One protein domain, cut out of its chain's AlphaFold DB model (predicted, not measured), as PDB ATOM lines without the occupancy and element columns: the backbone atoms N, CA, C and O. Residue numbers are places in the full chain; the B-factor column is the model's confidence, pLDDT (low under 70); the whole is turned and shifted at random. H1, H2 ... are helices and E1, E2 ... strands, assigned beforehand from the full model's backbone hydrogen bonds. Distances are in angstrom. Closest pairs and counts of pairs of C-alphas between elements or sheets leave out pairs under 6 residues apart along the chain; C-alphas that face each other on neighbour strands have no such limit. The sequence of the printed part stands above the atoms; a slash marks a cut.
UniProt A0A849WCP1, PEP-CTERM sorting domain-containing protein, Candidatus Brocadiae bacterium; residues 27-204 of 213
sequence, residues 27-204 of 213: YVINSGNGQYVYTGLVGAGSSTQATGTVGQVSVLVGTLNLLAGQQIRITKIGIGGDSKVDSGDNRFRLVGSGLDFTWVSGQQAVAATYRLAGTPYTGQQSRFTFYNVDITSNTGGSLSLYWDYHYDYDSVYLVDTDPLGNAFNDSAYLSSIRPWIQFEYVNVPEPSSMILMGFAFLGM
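This is residues 27 to 204 of the 213 residues of the protein "PEP-CTERM sorting domain-containing protein" of Candidatus Brocadiae bacterium (UniProt A0A849WCP1). Two twisted sheets, E1 E2 E11 E4 E7 and E3 E8 E5 E6, lie face to face as a sandwich, with the small hairpin E9 E10 packed on the five-stranded sheet toward one end. Beyond the other end, H1 sticks out as a helical tail with residues 192 to 204 standing free. The printed part has 178 residues, with eleven named strands, E1 to E11, and then one named helix, H1; the class is mostly strand and the sheets are antiparallel. It is only just compact, close to loose, with a radius of gyration of the C-alphas of 18.5 A. The tail adds to the length in the spans of 69 by 32 by 26 A; the body without residues 192 to 204 spans 53 by 32 by 26 A.

The largest sheet runs E1 (residues 27 to 30), E2 (35 to 40), E11 (176 to 187), E4 (70 to 81), E7 (128 to 136). Within hydrogen-bond range are N 29 and O 37 of the hairpin E1 and E2, 2.8 A; N 36 and O 183 of E2 and E11, 2.8 A; N 78 and O 180 of E4 and E11, 2.7 A; N 131 and O 77 of E7 and E4, 2.8 A. E4 bends by 60 degrees at residue 75, and E7 by 56 degrees at residue 132. The second sheet runs E3 (59 to 65), E8 (142 to 150), E5 (90 to 96), E6 (99 to 105), with N 61 and O 145, 2.8 A, N 146 and O 93, 2.8 A, and, in the hairpin E5 and E6, N 99 and O 96, 2.8 A. With the hairpin E9 (157 to 161) and E10 (167 to 169), where N 168 and O 160 are 2.8 A apart, these form a stack of sheets, three sheets face to face in turn. The strands of the two larger sheets stand at 18 degrees. The closest C-alphas of E9 and E11 are those of Tyr 157 and Ser 176, 4.8 A. H1 (191 to 204) is not on either larger sheet; every O i to N i+4 pair in it is within hydrogen-bond range.

E1 begins at C-alpha 27, (50.720, -33.058, 56.058). E11 is 34.9 A long, E4 31.6 A, E8 24.4 A and E7 23.0 A. H1, 20.3 A long, ends at C-alpha 204, (46.475, 9.756, 34.665).

The C-alphas farthest apart, those of Gly 123 and Gly 203, are 69.5 A apart. The printed part has no cut. The links E2 to E3, 18 residues, and E6 to E7, 22 residues, are long. The mean pLDDT of the printed part is 89.6; residues 45 to 57 and residue 193 are under 70.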
ATOM      1  N   TYR A  27      49.711 -34.113  56.037       91.00
ATOM      2  CA  TYR A  27      50.720 -33.058  56.058       91.00
ATOM      3  C   TYR A  27      50.918 -32.435  54.671       91.00
ATOM      4  O   TYR A  27      50.557 -33.014  53.643       91.00
ATOM      5  N   VAL A  28      51.492 -31.227  54.660       93.50
ATOM      6  CA  VAL A  28      51.845 -30.484  53.444       93.50
ATOM      7  C   VAL A  28      53.358 -30.495  53.257       93.50
ATOM      8  O   VAL A  28      54.101 -30.153  54.176       93.50
ATOM      9  N   ILE A  29      53.812 -30.837  52.054       93.62
ATOM     10  CA  ILE A  29      55.209 -30.784  51.626       93.62
ATOM     11  C   ILE A  29      55.382 -29.585  50.691       93.62
ATOM     12  O   ILE A  29      54.692 -29.480  49.678       93.62
ATOM     13  N   ASN A  30      56.321 -28.692  51.001       94.56
ATOM     14  CA  ASN A  30      56.768 -27.664  50.060       94.56
ATOM     15  C   ASN A  30      57.808 -28.284  49.119       94.56
ATOM     16  O   ASN A  30      58.916 -28.592  49.553       94.56
ATOM     17  N   SER A  31      57.446 -28.466  47.847       91.00
ATOM     18  CA  SER A  31      58.306 -29.100  46.836       91.00
ATOM     19  C   SER A  31      59.166 -28.090  46.057       91.00
ATOM     20  O   SER A  31      59.837 -28.450  45.093       91.00
ATOM     21  N   GLY A  32      59.156 -26.814  46.461       88.94
ATOM     22  CA  GLY A  32      59.850 -25.728  45.770       88.94
ATOM     23  C   GLY A  32      59.065 -25.167  44.579       88.94
ATOM     24  O   GLY A  32      58.012 -25.672  44.198       88.94
ATOM     25  N   ASN A  33      59.565 -24.069  43.998       91.69
ATOM     26  CA  ASN A  33      58.975 -23.403  42.824       91.69
ATOM     27  C   ASN A  33      57.476 -23.054  42.959       91.69
ATOM     28  O   ASN A  33      56.747 -23.039  41.969       91.69
ATOM     29  N   GLY A  34      57.009 -22.795  44.184       90.88
ATOM     30  CA  GLY A  34      55.603 -22.486  44.468       90.88
ATOM     31  C   GLY A  34      54.650 -23.688  44.411       90.88
ATOM     32  O   GLY A  34      53.440 -23.482  44.467       90.88
ATOM     33  N   GLN A  35      55.169 -24.917  44.312       94.56
ATOM     34  CA  GLN A  35      54.382 -26.150  44.282       94.56
ATOM     35  C   GLN A  35      54.374 -26.835  45.651       94.56
ATOM     36  O   GLN A  35      55.402 -26.967  46.325       94.56
ATOM     37  N   TYR A  36      53.201 -27.320  46.032       95.75
ATOM     38  CA  TYR A  36      52.950 -27.981  47.303       95.75
ATOM     39  C   TYR A  36      52.233 -29.305  47.075       95.75
ATOM     40  O   TYR A  36      51.460 -29.456  46.127       95.75
ATOM     41  N   VAL A  37      52.473 -30.256  47.973       96.38
ATOM     42  CA  VAL A  37      51.790 -31.549  48.002       96.38
ATOM     43  C   VAL A  37      51.089 -31.701  49.334       96.38
ATOM     44  O   VAL A  37      51.723 -31.565  50.374       96.38
ATOM     45  N   TYR A  38      49.804 -32.030  49.318       96.56
ATOM     46  CA  TYR A  38      49.114 -32.560  50.486       96.56
ATOM     47  C   TYR A  38      49.000 -34.081  50.367       96.56
ATOM     48  O   TYR A  38      48.578 -34.600  49.331       96.56
ATOM     49  N   THR A  39      49.322 -34.799  51.440       95.88
ATOM     50  CA  THR A  39      49.143 -36.253  51.529       95.88
ATOM     51  C   THR A  39      48.965 -36.694  52.980       95.88
ATOM     52  O   THR A  39      49.335 -35.973  53.901       95.88
ATOM     53  N   GLY A  40      48.388 -37.872  53.204       93.31
ATOM     54  CA  GLY A  40      48.211 -38.448  54.537       93.31
ATOM     55  C   GLY A  40      48.118 -39.963  54.468       93.31
ATOM     56  O   GLY A  40      47.596 -40.501  53.499       93.31
ATOM     57  N   LEU A  41      48.656 -40.660  55.462       92.00
ATOM     58  CA  LEU A  41      48.577 -42.119  55.493       92.00
ATOM     59  C   LEU A  41      47.230 -42.554  56.070       92.00
ATOM     60  O   LEU A  41      46.871 -42.143  57.177       92.00
ATOM     61  N   VAL A  42      46.531 -43.416  55.336       90.62
ATOM     62  CA  VAL A  42      45.381 -44.188  55.814       90.62
ATOM     63  C   VAL A  42      45.616 -45.675  55.541       90.62
ATOM     64  O   VAL A  42      46.541 -46.036  54.815       90.62
ATOM     65  N   GLY A  43      44.805 -46.547  56.135       82.44
ATOM     66  CA  GLY A  43      44.901 -47.996  55.923       82.44
ATOM     67  C   GLY A  43      45.012 -48.802  57.214       82.44
ATOM     68  O   GLY A  43      44.905 -48.256  58.321       82.44
ATOM     69  N   ALA A  44      45.202 -50.113  57.076       71.81
ATOM     70  CA  ALA A  44      45.256 -51.029  58.210       71.81
ATOM     71  C   ALA A  44      46.455 -50.722  59.126       71.81
ATOM     72  O   ALA A  44      47.577 -50.504  58.676       71.81
ATOM     73  N   GLY A  45      46.210 -50.657  60.439       61.03
ATOM     74  CA  GLY A  45      47.249 -50.343  61.427       61.03
ATOM     75  C   GLY A  45      47.735 -48.886  61.429       61.03
ATOM     76  O   GLY A  45      48.594 -48.540  62.239       61.03
ATOM     77  N   SER A  46      47.186 -48.016  60.573       64.75
ATOM     78  CA  SER A  46      47.397 -46.570  60.674       64.75
ATOM     79  C   SER A  46      46.512 -45.960  61.772       64.75
ATOM     80  O   SER A  46      45.493 -46.533  62.161       64.75
ATOM     81  N   SER A  47      46.844 -44.752  62.239       59.44
ATOM     82  CA  SER A  47      45.971 -43.976  63.140       59.44
ATOM     83  C   SER A  47      44.636 -43.576  62.498       59.44
ATOM     84  O   SER A  47      43.736 -43.093  63.183       59.44
ATOM     85  N   THR A  48      44.512 -43.751  61.181       61.19
ATOM     86  CA  THR A  48      43.389 -43.324  60.348       61.19
ATOM     87  C   THR A  48      42.828 -44.548  59.626       61.19
ATOM     88  O   THR A  48      42.883 -44.676  58.403       61.19
ATOM     89  N   GLN A  49      42.326 -45.494  60.418       64.62
ATOM     90  CA  GLN A  49      41.711 -46.721  59.927       64.62
ATOM     91  C   GLN A  49      40.197 -46.544  59.778       64.62
ATOM     92  O   GLN A  49      39.542 -45.893  60.594       64.62
ATOM     93  N   ALA A  50      39.626 -47.163  58.748       64.38
ATOM     94  CA  ALA A  50      38.185 -47.278  58.621       64.38
ATOM     95  C   ALA A  50      37.606 -48.100  59.787       64.38
ATOM     96  O   ALA A  50      37.855 -49.299  59.892       64.38
ATOM     97  N   THR A  51      36.808 -47.469  60.647       56.12
ATOM     98  CA  THR A  51      35.956 -48.164  61.619       56.12
ATOM     99  C   THR A  51      34.553 -48.278  61.025       56.12
ATOM    100  O   THR A  51      33.749 -47.356  61.161       56.12
ATOM    101  N   GLY A  52      34.255 -49.356  60.299       55.88
ATOM    102  CA  GLY A  52      32.956 -49.515  59.639       55.88
ATOM    103  C   GLY A  52      32.843 -50.760  58.763       55.88
ATOM    104  O   GLY A  52      33.788 -51.535  58.631       55.88
ATOM    105  N   THR A  53      31.664 -50.946  58.168       59.44
ATOM    106  CA  THR A  53      31.416 -51.972  57.147       59.44
ATOM    107  C   THR A  53      32.077 -51.555  55.833       59.44
ATOM    108  O   THR A  53      32.031 -50.382  55.456       59.44
ATOM    109  N   VAL A  54      32.660 -52.525  55.123       63.72
ATOM    110  CA  VAL A  54      33.120 -52.412  53.728       63.72
ATOM    111  C   VAL A  54      32.161 -51.540  52.904       63.72
ATOM    112  O   VAL A  54      30.952 -51.771  52.894       63.72
ATOM    113  N   GLY A  55      32.700 -50.524  52.228       62.44
ATOM    114  CA  GLY A  55      31.942 -49.622  51.362       62.44
ATOM    115  C   GLY A  55      31.268 -48.416  52.032       62.44
ATOM    116  O   GLY A  55      30.588 -47.656  51.341       62.44
ATOM    117  N   GLN A  56      31.460 -48.194  53.337       63.44
ATOM    118  CA  GLN A  56      31.049 -46.964  54.028       63.44
ATOM    119  C   GLN A  56      32.112 -46.525  55.034       63.44
ATOM    120  O   GLN A  56      32.038 -46.810  56.229       63.44
ATOM    121  N   VAL A  57      33.107 -45.802  54.535       69.69
ATOM    122  CA  VAL A  57      34.108 -45.131  55.365       69.69
ATOM    123  C   VAL A  57      33.798 -43.639  55.321       69.69
ATOM    124  O   VAL A  57      33.274 -43.148  54.335       69.69
ATOM    125  N   SER A  58      34.034 -42.899  56.396       81.75
ATOM    126  CA  SER A  58      34.052 -41.433  56.343       81.75
ATOM    127  C   SER A  58      35.029 -40.954  57.393       81.75
ATOM    128  O   SER A  58      34.670 -40.650  58.531       81.75
ATOM    129  N   VAL A  59      36.303 -41.003  57.027       86.94
ATOM    130  CA  VAL A  59      37.401 -40.692  57.932       86.94
ATOM    131  C   VAL A  59      38.078 -39.423  57.448       86.94
ATOM    132  O   VAL A  59      38.532 -39.347  56.308       86.94
ATOM    133  N   LEU A  60      38.148 -38.416  58.319       89.31
ATOM    134  CA  LEU A  60      38.916 -37.206  58.053       89.31
ATOM    135  C   LEU A  60      40.405 -37.568  58.026       89.31
ATOM    136  O   LEU A  60      40.985 -37.913  59.052       89.31
ATOM    137  N   VAL A  61      41.021 -37.464  56.852       91.25
ATOM    138  CA  VAL A  61      42.470 -37.631  56.672       91.25
ATOM    139  C   VAL A  61      43.193 -36.395  57.195       91.25
ATOM    140  O   VAL A  61      44.221 -36.488  57.865       91.25
ATOM    141  N   GLY A  62      42.625 -35.224  56.907       91.31
ATOM    142  CA  GLY A  62      43.048 -33.961  57.488       91.31
ATOM    143  C   GLY A  62      42.482 -32.749  56.770       91.31
ATOM    144  O   GLY A  62      41.602 -32.858  55.914       91.31
ATOM    145  N   THR A  63      42.985 -31.583  57.161       92.06
ATOM    146  CA  THR A  63      42.482 -30.289  56.710       92.06
ATOM    147  C   THR A  63      43.632 -29.444  56.180       92.06
ATOM    148  O   THR A  63      44.644 -29.258  56.853       92.06
ATOM    149  N   LEU A  64      43.456 -28.904  54.980       91.06
ATOM    150  CA  LEU A  64      44.324 -27.903  54.382       91.06
ATOM    151  C   LEU A  64      43.730 -26.520  54.661       91.06
ATOM    152  O   LEU A  64      42.669 -26.171  54.143       91.06
ATOM    153  N   ASN A  65      44.408 -25.737  55.496       89.31
ATOM    154  CA  ASN A  65      44.004 -24.366  55.797       89.31
ATOM    155  C   ASN A  65      44.568 -23.416  54.738       89.31
ATOM    156  O   ASN A  65      45.767 -23.441  54.451       89.31
ATOM    157  N   LEU A  66      43.706 -22.577  54.164       85.50
ATOM    158  CA  LEU A  66      44.113 -21.565  53.197       85.50
ATOM    159  C   LEU A  66      44.532 -20.297  53.938       85.50
ATOM    160  O   LEU A  66      43.930 -19.919  54.947       85.50
ATOM    161  N   LEU A  67      45.560 -19.623  53.427       84.69
ATOM    162  CA  LEU A  67      45.963 -18.324  53.953       84.69
ATOM    163  C   LEU A  67      44.914 -17.264  53.584       84.69
ATOM    164  O   LEU A  67      44.254 -17.341  52.543       84.69
ATOM    165  N   ALA A  68      44.749 -16.265  54.452       83.75
ATOM    166  CA  ALA A  68      43.855 -15.144  54.180       83.75
ATOM    167  C   ALA A  68      44.270 -14.429  52.882       83.75
ATOM    168  O   ALA A  68      45.458 -14.233  52.633       83.75
ATOM    169  N   GLY A  69      43.289 -14.067  52.048       87.06
ATOM    170  CA  GLY A  69      43.536 -13.410  50.757       87.06
ATOM    171  C   GLY A  69      44.106 -14.325  49.662       87.06
ATOM    172  O   GLY A  69      44.428 -13.849  48.575       87.06
ATOM    173  N   GLN A  70      44.221 -15.634  49.906       91.94
ATOM    174  CA  GLN A  70      44.734 -16.587  48.922       91.94
ATOM    175  C   GLN A  70      43.696 -17.623  48.508       91.94
ATOM    176  O   GLN A  70      42.823 -18.017  49.283       91.94
ATOM    177  N   GLN A  71      43.831 -18.082  47.272       95.12
ATOM    178  CA  GLN A  71      43.213 -19.297  46.757       95.12
ATOM    179  C   GLN A  71      44.273 -20.389  46.659       95.12
ATOM    180  O   GLN A  71      45.475 -20.106  46.655       95.12
ATOM    181  N   ILE A  72      43.832 -21.633  46.519       95.81
ATOM    182  CA  ILE A  72      44.689 -22.679  45.972       95.81
ATOM    183  C   ILE A  72      44.185 -23.080  44.595       95.81
ATOM    184  O   ILE A  72      42.976 -23.155  44.364       95.81
ATOM    185  N   ARG A  73      45.118 -23.380  43.699       97.50
ATOM    186  CA  ARG A  73      44.844 -24.046  42.432       97.50
ATOM    187  C   ARG A  73      45.397 -25.457  42.506       97.50
ATOM    188  O   ARG A  73      46.603 -25.649  42.629       97.50
ATOM    189  N   ILE A  74      44.507 -26.439  42.457       98.19
ATOM    190  CA  ILE A  74      44.851 -27.857  42.424       98.19
ATOM    191  C   ILE A  74      45.132 -28.225  40.971       98.19
ATOM    192  O   ILE A  74      44.270 -28.051  40.109       98.19
ATOM    193  N   THR A  75      46.335 -28.731  40.716       98.50
ATOM    194  CA  THR A  75      46.835 -29.030  39.365       98.50
ATOM    195  C   THR A  75      46.906 -30.530  39.085       98.50
ATOM    196  O   THR A  75      46.938 -30.973  37.934       98.50
ATOM    197  N   LYS A  76      46.930 -31.350  40.140       98.62
ATOM    198  CA  LYS A  76      46.974 -32.807  40.025       98.62
ATOM    199  C   LYS A  76      46.466 -33.462  41.300       98.62
ATOM    200  O   LYS A  76      46.691 -32.968  42.402       98.62
ATOM    201  N   ILE A  77      45.816 -34.602  41.138       98.69
ATOM    202  CA  ILE A  77      45.386 -35.483  42.225       98.69
ATOM    203  C   ILE A  77      45.952 -36.881  41.995       98.69
ATOM    204  O   ILE A  77      46.278 -37.253  40.867       98.69
ATOM    205  N   GLY A  78      46.077 -37.658  43.060       98.50
ATOM    206  CA  GLY A  78      46.654 -38.988  43.028       98.50
ATOM    207  C   GLY A  78      46.176 -39.868  44.171       98.50
ATOM    208  O   GLY A  78      45.641 -39.394  45.180       98.50
ATOM    209  N   ILE A  79      46.373 -41.167  43.977       98.19
ATOM    210  CA  ILE A  79      46.239 -42.199  45.004       98.19
ATOM    211  C   ILE A  79      47.497 -43.062  44.935       98.19
ATOM    212  O   ILE A  79      47.976 -43.364  43.846       98.19
ATOM    213  N   GLY A  80      48.060 -43.419  46.080       97.44
ATOM    214  CA  GLY A  80      49.151 -44.385  46.177       97.44
ATOM    215  C   GLY A  80      48.796 -45.507  47.137       97.44
ATOM    216  O   GLY A  80      47.990 -45.297  48.046       97.44
ATOM    217  N   GLY A  81      49.418 -46.670  46.953       95.38
ATOM    218  CA  GLY A  81      49.272 -47.803  47.863       95.38
ATOM    219  C   GLY A  81      48.236 -48.830  47.407       95.38
ATOM    220  O   GLY A  81      48.159 -49.134  46.220       95.38
ATOM    221  N   ASP A  82      47.489 -49.407  48.339       93.69
ATOM    222  CA  ASP A  82      46.559 -50.521  48.110       93.69
ATOM    223  C   ASP A  82      45.307 -50.076  47.328       93.69
ATOM    224  O   ASP A  82      44.269 -49.749  47.891       93.69
ATOM    225  N   SER A  83      45.440 -49.895  46.012       94.88
ATOM    226  CA  SER A  83      44.363 -49.466  45.102       94.88
ATOM    227  C   SER A  83      44.616 -49.965  43.676       94.88
ATOM    228  O   SER A  83      44.533 -49.211  42.704       94.88
ATOM    229  N   LYS A  84      45.088 -51.204  43.532       93.81
ATOM    230  CA  LYS A  84      45.386 -51.819  42.225       93.81
ATOM    231  C   LYS A  84      44.093 -52.198  41.491       93.81
ATOM    232  O   LYS A  84      43.021 -52.220  42.080       93.81
ATOM    233  N   VAL A  85      44.182 -52.484  40.191       93.75
ATOM    234  CA  VAL A  85      43.006 -52.737  39.325       93.75
ATOM    235  C   VAL A  85      42.124 -53.903  39.790       93.75
ATOM    236  O   VAL A  85      40.938 -53.949  39.488       93.75
ATOM    237  N   ASP A  86      42.709 -54.847  40.513       89.69
ATOM    238  CA  ASP A  86      42.070 -56.027  41.080       89.69
ATOM    239  C   ASP A  86      41.793 -55.897  42.587       89.69
ATOM    240  O   ASP A  86      41.169 -56.795  43.146       89.69
ATOM    241  N   SER A  87      42.163 -54.777  43.220       87.75
ATOM    242  CA  SER A  87      41.767 -54.449  44.593       87.75
ATOM    243  C   SER A  87      40.509 -53.604  44.610       87.75
ATOM    244  O   SER A  87      40.210 -52.846  43.683       87.75
ATOM    245  N   GLY A  88      39.784 -53.711  45.705       88.19
ATOM    246  CA  GLY A  88      38.695 -52.839  46.064       88.19
ATOM    247  C   GLY A  88      38.994 -51.349  45.899       88.19
ATOM    248  O   GLY A  88      40.126 -50.865  45.974       88.19
ATOM    249  N   ASP A  89      37.923 -50.598  45.655       92.12
ATOM    250  CA  ASP A  89      38.027 -49.164  45.433       92.12
ATOM    251  C   ASP A  89      38.437 -48.409  46.688       92.12
ATOM    252  O   ASP A  89      37.927 -48.657  47.780       92.12
ATOM    253  N   ASN A  90      39.269 -47.392  46.485       93.88
ATOM    254  CA  ASN A  90      39.554 -46.355  47.460       93.88
ATOM    255  C   ASN A  90      39.119 -45.011  46.903       93.88
ATOM    256  O   ASN A  90      39.623 -44.571  45.866       93.88
ATOM    257  N   ARG A  91      38.188 -44.354  47.602       95.19
ATOM    258  CA  ARG A  91      37.692 -43.031  47.219       95.19
ATOM    259  C   ARG A  91      38.033 -41.997  48.271       95.19
ATOM    260  O   ARG A  91      37.853 -42.208  49.472       95.19
ATOM    261  N   PHE A  92      38.488 -40.855  47.783       96.44
ATOM    262  CA  PHE A  92      38.678 -39.665  48.584       96.44
ATOM    263  C   PHE A  92      37.712 -38.572  48.149       96.44
ATOM    264  O   PHE A  92      37.370 -38.464  46.968       96.44
ATOM    265  N   ARG A  93      37.301 -37.744  49.109       96.88
ATOM    266  CA  ARG A  93      36.468 -36.559  48.906       96.88
ATOM    267  C   ARG A  93      37.158 -35.335  49.477       96.88
ATOM    268  O   ARG A  93      37.488 -35.317  50.661       96.88
ATOM    269  N   LEU A  94      37.316 -34.298  48.663       97.44
ATOM    270  CA  LEU A  94      37.771 -32.988  49.116       97.44
ATOM    271  C   LEU A  94      36.580 -32.034  49.148       97.44
ATOM    272  O   LEU A  94      35.901 -31.876  48.137       97.44
ATOM    273  N   VAL A  95      36.339 -31.404  50.295       97.31
ATOM    274  CA  VAL A  95      35.218 -30.478  50.492       97.31
ATOM    275  C   VAL A  95      35.650 -29.238  51.269       97.31
ATOM    276  O   VAL A  95      36.436 -29.325  52.210       97.31
ATOM    277  N   GLY A  96      35.116 -28.077  50.901       96.38
ATOM    278  CA  GLY A  96      35.379 -26.800  51.565       96.38
ATOM    279  C   GLY A  96      35.832 -25.727  50.584       96.38
ATOM    280  O   GLY A  96      36.104 -26.014  49.426       96.38
ATOM    281  N   SER A  97      35.858 -24.468  51.022       94.50
ATOM    282  CA  SER A  97      36.260 -23.314  50.197       94.50
ATOM    283  C   SER A  97      35.705 -23.337  48.752       94.50
ATOM    284  O   SER A  97      36.424 -23.140  47.777       94.50
ATOM    285  N   GLY A  98      34.408 -23.628  48.595       96.50
ATOM    286  CA  GLY A  98      33.741 -23.683  47.283       96.50
ATOM    287  C   GLY A  98      34.020 -24.928  46.432       96.50
ATOM    288  O   GLY A  98      33.498 -25.016  45.326       96.50
ATOM    289  N   LEU A  99      34.801 -25.885  46.931       97.69
ATOM    290  CA  LEU A  99      35.091 -27.158  46.275       97.69
ATOM    291  C   LEU A  99      34.314 -28.301  46.935       97.69
ATOM    292  O   LEU A  99      34.167 -28.340  48.158       97.69
ATOM    293  N   ASP A 100      33.849 -29.241  46.115       97.75
ATOM    294  CA  ASP A 100      33.315 -30.537  46.538       97.75
ATOM    295  C   ASP A 100      33.464 -31.533  45.383       97.75
ATOM    296  O   ASP A 100      32.729 -31.474  44.396       97.75
ATOM    297  N   PHE A 101      34.463 -32.406  45.462       98.25
ATOM    298  CA  PHE A 101      34.686 -33.423  44.438       98.25
ATOM    299  C   PHE A 101      35.313 -34.682  45.024       98.25
ATOM    300  O   PHE A 101      35.908 -34.672  46.105       98.25
ATOM    301  N   THR A 102      35.187 -35.780  44.283       98.06
ATOM    302  CA  THR A 102      35.733 -37.084  44.666       98.06
ATOM    303  C   THR A 102      36.664 -37.648  43.609       98.06
ATOM    304  O   THR A 102      36.524 -37.357  42.419       98.06
ATOM    305  N   TRP A 103      37.594 -38.501  44.025       98.31
ATOM    306  CA  TRP A 103      38.380 -39.304  43.100       98.31
ATOM    307  C   TRP A 103      38.620 -40.707  43.627       98.31
ATOM    308  O   TRP A 103      38.684 -40.916  44.837       98.31
ATOM    309  N   VAL A 104      38.716 -41.662  42.703       97.38
ATOM    310  CA  VAL A 104      38.776 -43.092  43.017       97.38
ATOM    311  C   VAL A 104      39.836 -43.816  42.191       97.38
ATOM    312  O   VAL A 104      40.047 -43.502  41.014       97.38
ATOM    313  N   SER A 105      40.479 -44.803  42.810       97.25
ATOM    314  CA  SER A 105      41.353 -45.803  42.185       97.25
ATOM    315  C   SER A 105      41.021 -47.187  42.759       97.25
ATOM    316  O   SER A 105      40.446 -47.265  43.844       97.25
ATOM    317  N   GLY A 106      41.347 -48.255  42.028       95.00
ATOM    318  CA  GLY A 106      40.939 -49.633  42.326       95.00
ATOM    319  C   GLY A 106      40.234 -50.302  41.138       95.00
ATOM    320  O   GLY A 106      40.504 -49.966  39.980       95.00
ATOM    321  N   GLN A 107      39.298 -51.205  41.436       92.81
ATOM    322  CA  GLN A 107      38.380 -51.882  40.503       92.81
ATOM    323  C   GLN A 107      37.403 -50.958  39.747       92.81
ATOM    324  O   GLN A 107      36.762 -51.385  38.785       92.81
ATOM    325  N   GLN A 108      37.290 -49.690  40.138       87.19
ATOM    326  CA  GLN A 108      36.437 -48.658  39.545       87.19
ATOM    327  C   GLN A 108      34.920 -48.939  39.615       87.19
ATOM    328  O   GLN A 108      34.152 -48.391  38.817       87.19
ATOM    329  N   ALA A 109      34.445 -49.716  40.585       88.81
ATOM    330  CA  ALA A 109      33.021 -50.003  40.786       88.81
ATOM    331  C   ALA A 109      32.221 -48.808  41.353       88.81
ATOM    332  O   ALA A 109      31.021 -48.677  41.107       88.81
ATOM    333  N   VAL A 110      32.872 -47.901  42.082       90.62
ATOM    334  CA  VAL A 110      32.248 -46.764  42.771       90.62
ATOM    335  C   VAL A 110      32.265 -45.506  41.917       90.62
ATOM    336  O   VAL A 110      33.246 -45.187  41.249       90.62
ATOM    337  N   ALA A 111      31.170 -44.744  41.949       94.00
ATOM    338  CA  ALA A 111      31.099 -43.441  41.299       94.00
ATOM    339  C   ALA A 111      31.970 -42.392  42.014       94.00
ATOM    340  O   ALA A 111      31.933 -42.257  43.243       94.00
ATOM    341  N   ALA A 112      32.703 -41.610  41.220       96.88
ATOM    342  CA  ALA A 112      33.486 -40.463  41.663       96.88
ATOM    343  C   ALA A 112      33.560 -39.397  40.559       96.88
ATOM    344  O   ALA A 112      33.301 -39.701  39.392       96.88
ATOM    345  N   THR A 113      33.932 -38.166  40.918       98.44
ATOM    346  CA  THR A 113      34.139 -37.066  39.959       98.44
ATOM    347  C   THR A 113      35.307 -37.360  39.017       98.44
ATOM    348  O   THR A 113      35.182 -37.166  37.811       98.44
ATOM    349  N   TYR A 114      36.417 -37.881  39.553       98.50
ATOM    350  CA  TYR A 114      37.599 -38.283  38.788       98.50
ATOM    351  C   TYR A 114      37.918 -39.767  39.000       98.50
ATOM    352  O   TYR A 114      37.864 -40.279  40.118       98.50
ATOM    353  N   ARG A 115      38.278 -40.467  37.925       97.88
ATOM    354  CA  ARG A 115      38.621 -41.895  37.946       97.88
ATOM    355  C   ARG A 115      40.060 -42.081  37.497       97.88
ATOM    356  O   ARG A 115      40.407 -41.733  36.370       97.88
ATOM    357  N   LEU A 116      40.892 -42.589  38.396       98.06
ATOM    358  CA  LEU A 116      42.312 -42.821  38.168       98.06
ATOM    359  C   LEU A 116      42.532 -44.264  37.706       98.06
ATOM    360  O   LEU A 116      41.772 -45.157  38.066       98.06
ATOM    361  N   ALA A 117      43.599 -44.534  36.957       97.81
ATOM    362  CA  ALA A 117      44.007 -45.922  36.735       97.81
ATOM    363  C   ALA A 117      44.292 -46.613  38.083       97.81
ATOM    364  O   ALA A 117      44.628 -45.929  39.052       97.81
ATOM    365  N   GLY A 118      44.183 -47.942  38.149       96.81
ATOM    366  CA  GLY A 118      44.663 -48.701  39.306       96.81
ATOM    367  C   GLY A 118      46.146 -48.421  39.568       96.81
ATOM    368  O   GLY A 118      46.914 -48.183  38.633       96.81
ATOM    369  N   THR A 119      46.546 -48.420  40.834       97.50
ATOM    370  CA  THR A 119      47.951 -48.223  41.210       97.50
ATOM    371  C   THR A 119      48.839 -49.335  40.626       97.50
ATOM    372  O   THR A 119      48.497 -50.519  40.723       97.50
ATOM    373  N   PRO A 120      49.966 -48.996  39.969       97.38
ATOM    374  CA  PRO A 120      50.934 -49.996  39.528       97.38
ATOM    375  C   PRO A 120      51.572 -50.694  40.731       97.38
ATOM    376  O   PRO A 120      51.875 -50.033  41.722       97.38
ATOM    377  N   TYR A 121      51.854 -51.993  40.628       95.44
ATOM    378  CA  TYR A 121      52.466 -52.748  41.723       95.44
ATOM    379  C   TYR A 121      53.507 -53.772  41.246       95.44
ATOM    380  O   TYR A 121      53.552 -54.172  40.083       95.44
ATOM    381  N   THR A 122      54.394 -54.179  42.151       95.75
ATOM    382  CA  THR A 122      55.381 -55.250  41.972       95.75
ATOM    383  C   THR A 122      55.533 -55.993  43.298       95.75
ATOM    384  O   THR A 122      56.060 -55.456  44.272       95.75
ATOM    385  N   GLY A 123      55.046 -57.234  43.359       93.50
ATOM    386  CA  GLY A 123      54.914 -57.947  44.633       93.50
ATOM    387  C   GLY A 123      53.924 -57.228  45.553       93.50
ATOM    388  O   GLY A 123      52.803 -56.956  45.141       93.50
ATOM    389  N   GLN A 124      54.347 -56.898  46.776       93.69
ATOM    390  CA  GLN A 124      53.543 -56.118  47.731       93.69
ATOM    391  C   GLN A 124      53.762 -54.601  47.623       93.69
ATOM    392  O   GLN A 124      53.110 -53.842  48.329       93.69
ATOM    393  N   GLN A 125      54.685 -54.143  46.774       96.31
ATOM    394  CA  GLN A 125      54.995 -52.721  46.635       96.31
ATOM    395  C   GLN A 125      54.128 -52.104  45.545       96.31
ATOM    396  O   GLN A 125      54.176 -52.539  44.396       96.31
ATOM    397  N   SER A 126      53.373 -51.074  45.897       97.00
ATOM    398  CA  SER A 126      52.563 -50.265  44.994       97.00
ATOM    399  C   SER A 126      53.152 -48.871  44.812       97.00
ATOM    400  O   SER A 126      54.022 -48.429  45.565       97.00
ATOM    401  N   ARG A 127      52.674 -48.197  43.772       97.88
ATOM    402  CA  ARG A 127      53.082 -46.873  43.317       97.88
ATOM    403  C   ARG A 127      51.918 -45.898  43.344       97.88
ATOM    404  O   ARG A 127      50.772 -46.267  43.602       97.88
ATOM    405  N   PHE A 128      52.199 -44.643  43.040       98.44
ATOM    406  CA  PHE A 128      51.149 -43.685  42.766       98.44
ATOM    407  C   PHE A 128      50.546 -43.864  41.372       98.44
ATOM    408  O   PHE A 128      51.199 -44.227  40.393       98.44
ATOM    409  N   THR A 129      49.271 -43.515  41.287       98.44
ATOM    410  CA  THR A 129      48.539 -43.207  40.061       98.44
ATOM    411  C   THR A 129      48.038 -41.768  40.160       98.44
ATOM    412  O   THR A 129      47.720 -41.295  41.255       98.44
ATOM    413  N   PHE A 130      47.987 -41.050  39.038       98.56
ATOM    414  CA  PHE A 130      47.721 -39.610  39.014       98.56
ATOM    415  C   PHE A 130      46.687 -39.219  37.959       98.56
ATOM    416  O   PHE A 130      46.511 -39.901  36.950       98.56
ATOM    417  N   TYR A 131      46.062 -38.061  38.165       98.50
ATOM    418  CA  TYR A 131      45.174 -37.406  37.211       98.50
ATOM    419  C   TYR A 131      45.398 -35.893  37.243       98.50
ATOM    420  O   TYR A 131      45.395 -35.282  38.313       98.50
ATOM    421  N   ASN A 132      45.603 -35.286  36.074       98.50
ATOM    422  CA  ASN A 132      45.739 -33.834  35.965       98.50
ATOM    423  C   ASN A 132      44.367 -33.177  36.102       98.50
ATOM    424  O   ASN A 132      43.405 -33.600  35.462       98.50
ATOM    425  N   VAL A 133      44.288 -32.126  36.907       98.31
ATOM    426  CA  VAL A 133      43.074 -31.330  37.105       98.31
ATOM    427  C   VAL A 133      43.432 -29.848  37.049       98.31
ATOM    428  O   VAL A 133      44.603 -29.491  37.105       98.31
ATOM    429  N   ASP A 134      42.438 -28.980  36.921       97.88
ATOM    430  CA  ASP A 134      42.632 -27.535  37.042       97.88
ATOM    431  C   ASP A 134      41.427 -26.946  37.771       97.88
ATOM    432  O   ASP A 134      40.394 -26.646  37.171       97.88
ATOM    433  N   ILE A 135      41.516 -26.913  39.101       97.81
ATOM    434  CA  ILE A 135      40.407 -26.532  39.979       97.81
ATOM    435  C   ILE A 135      40.925 -25.506  40.975       97.81
ATOM    436  O   ILE A 135      41.907 -25.754  41.673       97.81
ATOM    437  N   THR A 136      40.257 -24.361  41.063       97.56
ATOM    438  CA  THR A 136      40.645 -23.275  41.969       97.56
ATOM    439  C   THR A 136      39.608 -23.116  43.068       97.56
ATOM    440  O   THR A 136      38.411 -23.091  42.786       97.56
ATOM    441  N   SER A 137      40.058 -23.019  44.316       96.94
ATOM    442  CA  SER A 137      39.184 -22.775  45.464       96.94
ATOM    443  C   SER A 137      38.653 -21.340  45.487       96.94
ATOM    444  O   SER A 137      39.169 -20.442  44.821       96.94
ATOM    445  N   ASN A 138      37.677 -21.077  46.347       95.25
ATOM    446  CA  ASN A 138      37.387 -19.718  46.780       95.25
ATOM    447  C   ASN A 138      38.547 -19.161  47.623       95.25
ATOM    448  O   ASN A 138      39.441 -19.887  48.071       95.25
ATOM    449  N   THR A 139      38.552 -17.843  47.807       93.38
ATOM    450  CA  THR A 139      39.548 -17.159  48.634       93.38
ATOM    451  C   THR A 139      39.345 -17.500  50.111       93.38
ATOM    452  O   THR A 139      38.246 -17.337  50.643       93.38
ATOM    453  N   GLY A 140      40.418 -17.911  50.788       88.31
ATOM    454  CA  GLY A 140      40.426 -18.239  52.213       88.31
ATOM    455  C   GLY A 140      39.679 -19.530  52.578       88.31
ATOM    456  O   GLY A 140      39.324 -20.351  51.731       88.31
ATOM    457  N   GLY A 141      39.453 -19.723  53.878       89.88
ATOM    458  CA  GLY A 141      38.759 -20.890  54.427       89.88
ATOM    459  C   GLY A 141      39.651 -22.124  54.588       89.88
ATOM    460  O   GLY A 141      40.867 -22.027  54.743       89.88
ATOM    461  N   SER A 142      39.029 -23.298  54.580       92.94
ATOM    462  CA  SER A 142      39.708 -24.584  54.728       92.94
ATOM    463  C   SER A 142      39.115 -25.624  53.786       92.94
ATOM    464  O   SER A 142      37.937 -25.553  53.423       92.94
ATOM    465  N   LEU A 143      39.929 -26.610  53.434       95.25
ATOM    466  CA  LEU A 143      39.540 -27.796  52.687       95.25
ATOM    467  C   LEU A 143      39.747 -29.018  53.570       95.25
ATOM    468  O   LEU A 143      40.836 -29.222  54.095       95.25
ATOM    469  N   SER A 144      38.719 -29.837  53.721       95.19
ATOM    470  CA  SER A 144      38.775 -31.093  54.458       95.19
ATOM    471  C   SER A 144      38.837 -32.255  53.482       95.19
ATOM    472  O   SER A 144      38.034 -32.340  52.550       95.19
ATOM    473  N   LEU A 145      39.792 -33.150  53.710       95.69
ATOM    474  CA  LEU A 145      39.973 -34.361  52.931       95.69
ATOM    475  C   LEU A 145      39.463 -35.566  53.707       95.69
ATOM    476  O   LEU A 145      39.962 -35.871  54.792       95.69
ATOM    477  N   TYR A 146      38.528 -36.285  53.108       93.31
ATOM    478  CA  TYR A 146      37.966 -37.508  53.655       93.31
ATOM    479  C   TYR A 146      38.391 -38.708  52.823       93.31
ATOM    480  O   TYR A 146      38.388 -38.645  51.595       93.31
ATOM    481  N   TRP A 147      38.713 -39.803  53.498       92.38
ATOM    482  CA  TRP A 147      38.686 -41.139  52.924       92.38
ATOM    483  C   TRP A 147      37.279 -41.677  53.149       92.38
ATOM    484  O   TRP A 147      36.892 -41.944  54.290       92.38
ATOM    485  N   ASP A 148      36.475 -41.696  52.087       87.00
ATOM    486  CA  ASP A 148      35.023 -41.860  52.198       87.00
ATOM    487  C   ASP A 148      34.488 -43.162  51.568       87.00
ATOM    488  O   ASP A 148      33.281 -43.411  51.529       87.00
ATOM    489  N   TYR A 149      35.391 -44.006  51.069       86.00
ATOM    490  CA  TYR A 149      35.073 -45.348  50.604       86.00
ATOM    491  C   TYR A 149      36.324 -46.224  50.578       86.00
ATOM    492  O   TYR A 149      37.383 -45.787  50.121       86.00
ATOM    493  N   HIS A 150      36.162 -47.472  51.009       84.88
ATOM    494  CA  HIS A 150      37.170 -48.521  50.942       84.88
ATOM    495  C   HIS A 150      36.502 -49.894  50.875       84.88
ATOM    496  O   HIS A 150      35.482 -50.093  51.552       84.88
ATOM    497  N   TYR A 151      37.067 -50.826  50.102       77.31
ATOM    498  CA  TYR A 151      36.463 -52.145  49.907       77.31
ATOM    499  C   TYR A 151      37.279 -53.343  50.431       77.31
ATOM    500  O   TYR A 151      36.661 -54.282  50.932       77.31
ATOM    501  N   ASP A 152      38.615 -53.323  50.425       77.06
ATOM    502  CA  ASP A 152      39.425 -54.455  50.903       77.06
ATOM    503  C   ASP A 152      40.865 -54.101  51.309       77.06
ATOM    504  O   ASP A 152      41.443 -53.125  50.855       77.06
ATOM    505  N   TYR A 153      41.460 -54.949  52.152       79.75
ATOM    506  CA  TYR A 153      42.864 -54.862  52.553       79.75
ATOM    507  C   TYR A 153      43.620 -56.086  52.010       79.75
ATOM    508  O   TYR A 153      43.392 -57.201  52.488       79.75
ATOM    509  N   ASP A 154      44.517 -55.909  51.037       83.62
ATOM    510  CA  ASP A 154      45.232 -57.008  50.365       83.62
ATOM    511  C   ASP A 154      46.734 -57.120  50.734       83.62
ATOM    512  O   ASP A 154      47.493 -57.897  50.149       83.62
ATOM    513  N   SER A 155      47.160 -56.378  51.763       89.31
ATOM    514  CA  SER A 155      48.537 -56.230  52.256       89.31
ATOM    515  C   SER A 155      49.535 -55.532  51.323       89.31
ATOM    516  O   SER A 155      50.739 -55.575  51.592       89.31
ATOM    517  N   VAL A 156      49.085 -54.860  50.264       92.81
ATOM    518  CA  VAL A 156      49.940 -54.001  49.433       92.81
ATOM    519  C   VAL A 156      50.275 -52.695  50.157       92.81
ATOM    520  O   VAL A 156      49.485 -52.167  50.927       92.81
ATOM    521  N   TYR A 157      51.461 -52.137  49.939       94.75
ATOM    522  CA  TYR A 157      51.861 -50.869  50.547       94.75
ATOM    523  C   TYR A 157      52.596 -49.969  49.561       94.75
ATOM    524  O   TYR A 157      53.151 -50.431  48.567       94.75
ATOM    525  N   LEU A 158      52.609 -48.666  49.820       97.06
ATOM    526  CA  LEU A 158      53.235 -47.688  48.942       97.06
ATOM    527  C   LEU A 158      54.758 -47.673  49.127       97.06
ATOM    528  O   LEU A 158      55.258 -47.442  50.228       97.06
ATOM    529  N   VAL A 159      55.493 -47.835  48.028       97.75
ATOM    530  CA  VAL A 159      56.912 -47.471  47.921       97.75
ATOM    531  C   VAL A 159      57.114 -46.787  46.581       97.75
ATOM    532  O   VAL A 159      57.145 -47.444  45.541       97.75
ATOM    533  N   ASP A 160      57.231 -45.464  46.595       98.19
ATOM    534  CA  ASP A 160      57.344 -44.694  45.359       98.19
ATOM    535  C   ASP A 160      57.991 -43.327  45.574       98.19
ATOM    536  O   ASP A 160      58.148 -42.854  46.700       98.19
ATOM    537  N   THR A 161      58.357 -42.678  44.475       97.94
ATOM    538  CA  THR A 161      58.742 -41.267  44.449       97.94
ATOM    539  C   THR A 161      57.749 -40.508  43.586       97.94
ATOM    540  O   THR A 161      57.512 -40.879  42.437       97.94
ATOM    541  N   ASP A 162      57.151 -39.453  44.133       97.75
ATOM    542  CA  ASP A 162      56.175 -38.665  43.386       97.75
ATOM    543  C   ASP A 162      56.837 -37.831  42.258       97.75
ATOM    544  O   ASP A 162      58.064 -37.702  42.199       97.75
ATOM    545  N   PRO A 163      56.052 -37.227  41.342       96.81
ATOM    546  CA  PRO A 163      56.585 -36.431  40.234       96.81
ATOM    547  C   PRO A 163      57.394 -35.195  40.644       96.81
ATOM    548  O   PRO A 163      58.009 -34.571  39.780       96.81
ATOM    549  N   LEU A 164      57.358 -34.808  41.920       95.56
ATOM    550  CA  LEU A 164      58.096 -33.676  42.474       95.56
ATOM    551  C   LEU A 164      59.347 -34.123  43.249       95.56
ATOM    552  O   LEU A 164      60.085 -33.278  43.749       95.56
ATOM    553  N   GLY A 165      59.627 -35.429  43.294       96.25
ATOM    554  CA  GLY A 165      60.821 -35.999  43.914       96.25
ATOM    555  C   GLY A 165      60.658 -36.366  45.390       96.25
ATOM    556  O   GLY A 165      61.650 -36.718  46.029       96.25
ATOM    557  N   ASN A 166      59.446 -36.310  45.947       94.94
ATOM    558  CA  ASN A 166      59.209 -36.708  47.335       94.94
ATOM    559  C   ASN A 166      59.136 -38.237  47.428       94.94
ATOM    560  O   ASN A 166      58.330 -38.868  46.742       94.94
ATOM    561  N   ALA A 167      59.972 -38.834  48.277       96.88
ATOM    562  CA  ALA A 167      60.008 -40.278  48.484       96.88
ATOM    563  C   ALA A 167      59.023 -40.717  49.579       96.88
ATOM    564  O   ALA A 167      58.985 -40.136  50.664       96.88
ATOM    565  N   PHE A 168      58.281 -41.788  49.309       96.75
ATOM    566  CA  PHE A 168      57.314 -42.398  50.216       96.75
ATOM    567  C   PHE A 168      57.643 -43.878  50.398       96.75
ATOM    568  O   PHE A 168      57.868 -44.597  49.425       96.75
ATOM    569  N   ASN A 169      57.669 -44.335  51.648       96.69
ATOM    570  CA  ASN A 169      57.884 -45.734  51.990       96.69
ATOM    571  C   ASN A 169      57.009 -46.106  53.186       96.69
ATOM    572  O   ASN A 169      57.344 -45.815  54.333       96.69
ATOM    573  N   ASP A 170      55.908 -46.784  52.888       95.69
ATOM    574  CA  ASP A 170      54.908 -47.213  53.856       95.69
ATOM    575  C   ASP A 170      55.045 -48.699  54.203       95.69
ATOM    576  O   ASP A 170      54.112 -49.294  54.724       95.69
ATOM    577  N   SER A 171      56.208 -49.316  53.966       94.88
ATOM    578  CA  SER A 171      56.444 -50.753  54.219       94.88
ATOM    579  C   SER A 171      56.182 -51.225  55.655       94.88
ATOM    580  O   SER A 171      56.031 -52.422  55.887       94.88
ATOM    581  N   ALA A 172      56.094 -50.306  56.619       92.44
ATOM    582  CA  ALA A 172      55.684 -50.601  57.990       92.44
ATOM    583  C   ALA A 172      54.158 -50.789  58.164       92.44
ATOM    584  O   ALA A 172      53.724 -51.252  59.216       92.44
ATOM    585  N   TYR A 173      53.352 -50.435  57.158       90.44
ATOM    586  CA  TYR A 173      51.890 -50.407  57.200       90.44
ATOM    587  C   TYR A 173      51.319 -51.211  56.029       90.44
ATOM    588  O   TYR A 173      51.232 -50.729  54.902       90.44
ATOM    589  N   LEU A 174      50.928 -52.459  56.291       88.19
ATOM    590  CA  LEU A 174      50.272 -53.292  55.282       88.19
ATOM    591  C   LEU A 174      48.923 -52.679  54.888       88.19
ATOM    592  O   LEU A 174      48.202 -52.160  55.739       88.19
ATOM    593  N   SER A 175      48.586 -52.740  53.601       90.62
ATOM    594  CA  SER A 175      47.421 -52.054  53.032       90.62
ATOM    595  C   SER A 175      47.407 -50.544  53.269       90.62
ATOM    596  O   SER A 175      46.376 -49.949  53.593       90.62
ATOM    597  N   SER A 176      48.577 -49.913  53.144       92.88
ATOM    598  CA  SER A 176      48.686 -48.459  53.199       92.88
ATOM    599  C   SER A 176      48.027 -47.843  51.973       92.88
ATOM    600  O   SER A 176      48.306 -48.278  50.855       92.88
ATOM    601  N   ILE A 177      47.262 -46.776  52.161       94.50
ATOM    602  CA  ILE A 177      46.726 -45.953  51.079       94.50
ATOM    603  C   ILE A 177      47.055 -44.490  51.382       94.50
ATOM    604  O   ILE A 177      47.010 -44.046  52.533       94.50
ATOM    605  N   ARG A 178      47.375 -43.715  50.347       95.75
ATOM    606  CA  ARG A 178      47.589 -42.270  50.454       95.75
ATOM    607  C   ARG A 178      46.786 -41.516  49.401       95.75
ATOM    608  O   ARG A 178      46.969 -41.796  48.216       95.75
ATOM    609  N   PRO A 179      45.982 -40.505  49.770       97.19
ATOM    610  CA  PRO A 179      45.642 -39.460  48.828       97.19
ATOM    611  C   PRO A 179      46.869 -38.583  48.576       97.19
ATOM    612  O   PRO A 179      47.712 -38.387  49.457       97.19
ATOM    613  N   TRP A 180      46.943 -38.013  47.384       98.06
ATOM    614  CA  TRP A 180      48.001 -37.094  46.992       98.06
ATOM    615  C   TRP A 180      47.385 -35.942  46.200       98.06
ATOM    616  O   TRP A 180      46.594 -36.171  45.289       98.06
ATOM    617  N   ILE A 181      47.688 -34.698  46.565       98.38
ATOM    618  CA  ILE A 181      47.118 -33.503  45.930       98.38
ATOM    619  C   ILE A 181      48.247 -32.509  45.678       98.38
ATOM    620  O   ILE A 181      48.839 -32.015  46.633       98.38
ATOM    621  N   GLN A 182      48.511 -32.185  44.413       98.19
ATOM    622  CA  GLN A 182      49.419 -31.107  44.020       98.19
ATOM    623  C   GLN A 182      48.652 -29.801  43.881       98.19
ATOM    624  O   GLN A 182      47.624 -29.748  43.197       98.19
ATOM    625  N   PHE A 183      49.175 -28.736  44.477       97.56
ATOM    626  CA  PHE A 183      48.576 -27.415  44.383       97.56
ATOM    627  C   PHE A 183      49.610 -26.288  44.432       97.56
ATOM    628  O   PHE A 183      50.750 -26.468  44.858       97.56
ATOM    629  N   GLU A 184      49.171 -25.104  44.021       96.31
ATOM    630  CA  GLU A 184      49.888 -23.837  44.160       96.31
ATOM    631  C   GLU A 184      48.991 -22.792  44.833       96.31
ATOM    632  O   GLU A 184      47.766 -22.820  44.679       96.31
ATOM    633  N   TYR A 185      49.590 -21.873  45.593       94.69
ATOM    634  CA  TYR A 185      48.864 -20.725  46.137       94.69
ATOM    635  C   TYR A 185      48.732 -19.640  45.072       94.69
ATOM    636  O   TYR A 185      49.715 -19.232  44.453       94.69
ATOM    637  N   VAL A 186      47.516 -19.128  44.906       94.62
ATOM    638  CA  VAL A 186      47.209 -18.022  44.001       94.62
ATOM    639  C   VAL A 186      46.850 -16.806  44.845       94.62
ATOM    640  O   VAL A 186      45.908 -16.835  45.640       94.62
ATOM    641  N   ASN A 187      47.620 -15.729  44.688       90.00
ATOM    642  CA  ASN A 187      47.325 -14.464  45.355       90.00
ATOM    643  C   ASN A 187      46.093 -13.827  44.715       90.00
ATOM    644  O   ASN A 187      46.079 -13.589  43.505       90.00
ATOM    645  N   VAL A 188      45.096 -13.497  45.533       87.31
ATOM    646  CA  VAL A 188      43.955 -12.700  45.090       87.31
ATOM    647  C   VAL A 188      44.251 -11.245  45.431       87.31
ATOM    648  O   VAL A 188      44.455 -10.937  46.606       87.31
ATOM    649  N   PRO A 189      44.316 -10.333  44.444       81.56
ATOM    650  CA  PRO A 189      44.503  -8.919  44.728       81.56
ATOM    651  C   PRO A 189      43.415  -8.423  45.680       81.56
ATOM    652  O   PRO A 189      42.223  -8.566  45.401       81.56
ATOM    653  N   GLU A 190      43.824  -7.822  46.797       77.62
ATOM    654  CA  GLU A 190      42.887  -7.230  47.751       77.62
ATOM    655  C   GLU A 190      42.004  -6.190  47.040       77.62
ATOM    656  O   GLU A 190      42.526  -5.407  46.232       77.62
ATOM    657  N   PRO A 191      40.696  -6.091  47.339       76.50
ATOM    658  CA  PRO A 191      39.813  -5.119  46.688       76.50
ATOM    659  C   PRO A 191      40.332  -3.675  46.770       76.50
ATOM    660  O   PRO A 191      40.170  -2.893  45.836       76.50
ATOM    661  N   SER A 192      41.022  -3.327  47.861       72.75
ATOM    662  CA  SER A 192      41.665  -2.022  48.051       72.75
ATOM    663  C   SER A 192      42.782  -1.749  47.040       72.75
ATOM    664  O   SER A 192      42.895  -0.629  46.540       72.75
ATOM    665  N   SER A 193      43.567  -2.768  46.679       69.81
ATOM    666  CA  SER A 193      44.593  -2.654  45.639       69.81
ATOM    667  C   SER A 193      43.965  -2.390  44.269       69.81
ATOM    668  O   SER A 193      44.452  -1.545  43.518       69.81
ATOM    669  N   MET A 194      42.814  -3.008  43.984       72.38
ATOM    670  CA  MET A 194      42.067  -2.764  42.747       72.38
ATOM    671  C   MET A 194      41.485  -1.349  42.685       72.38
ATOM    672  O   MET A 194      41.574  -0.690  41.648       72.38
ATOM    673  N   ILE A 195      40.949  -0.847  43.799       72.00
ATOM    674  CA  ILE A 195      40.437   0.526  43.907       72.00
ATOM    675  C   ILE A 195      41.564   1.545  43.695       72.00
ATOM    676  O   ILE A 195      41.395   2.504  42.940       72.00
ATOM    677  N   LEU A 196      42.733   1.329  44.308       71.50
ATOM    678  CA  LEU A 196      43.884   2.221  44.153       71.50
ATOM    679  C   LEU A 196      44.401   2.247  42.707       71.50
ATOM    680  O   LEU A 196      44.667   3.328  42.182       71.50
ATOM    681  N   MET A 197      44.488   1.090  42.038       72.31
ATOM    682  CA  MET A 197      44.817   1.039  40.609       72.31
ATOM    683  C   MET A 197      43.787   1.807  39.775       72.31
ATOM    684  O   MET A 197      44.165   2.619  38.930       72.31
ATOM    685  N   GLY A 198      42.493   1.616  40.049       73.75
ATOM    686  CA  GLY A 198      41.419   2.355  39.386       73.75
ATOM    687  C   GLY A 198      41.570   3.874  39.527       73.75
ATOM    688  O   GLY A 198      41.495   4.601  38.533       73.75
ATOM    689  N   PHE A 199      41.865   4.363  40.735       76.31
ATOM    690  CA  PHE A 199      42.113   5.790  40.968       76.31
ATOM    691  C   PHE A 199      43.393   6.298  40.298       76.31
ATOM    692  O   PHE A 199      43.391   7.411  39.769       76.31
ATOM    693  N   ALA A 200      44.464   5.502  40.260       71.81
ATOM    694  CA  ALA A 200      45.695   5.868  39.563       71.81
ATOM    695  C   ALA A 200      45.458   6.052  38.053       71.81
ATOM    696  O   ALA A 200      45.889   7.054  37.475       71.81
ATOM    697  N   PHE A 201      44.700   5.149  37.421       74.56
ATOM    698  CA  PHE A 201      44.305   5.284  36.014       74.56
ATOM    699  C   PHE A 201      43.420   6.509  35.769       74.56
ATOM    700  O   PHE A 201      43.640   7.246  34.803       74.56
ATOM    701  N   LEU A 202      42.453   6.770  36.653       77.31
ATOM    702  CA  LEU A 202      41.599   7.951  36.546       77.31
ATOM    703  C   LEU A 202      42.410   9.251  36.670       77.31
ATOM    704  O   LEU A 202      42.219  10.174  35.876       77.31
ATOM    705  N   GLY A 203      43.360   9.304  37.608       73.06
ATOM    706  CA  GLY A 203      44.287  10.422  37.759       73.06
ATOM    707  C   GLY A 203      45.087  10.675  36.481       73.06
ATOM    708  O   GLY A 203      45.069  11.790  35.957       73.06
ATOM    709  N   MET A 204      45.712   9.638  35.915       75.31
ATOM    710  CA  MET A 204      46.475   9.756  34.665       75.31
ATOM    711  C   MET A 204      45.627  10.281  33.498       75.31
ATOM    712  O   MET A 204      46.088  11.149  32.758       75.31
TER     713      MET A 204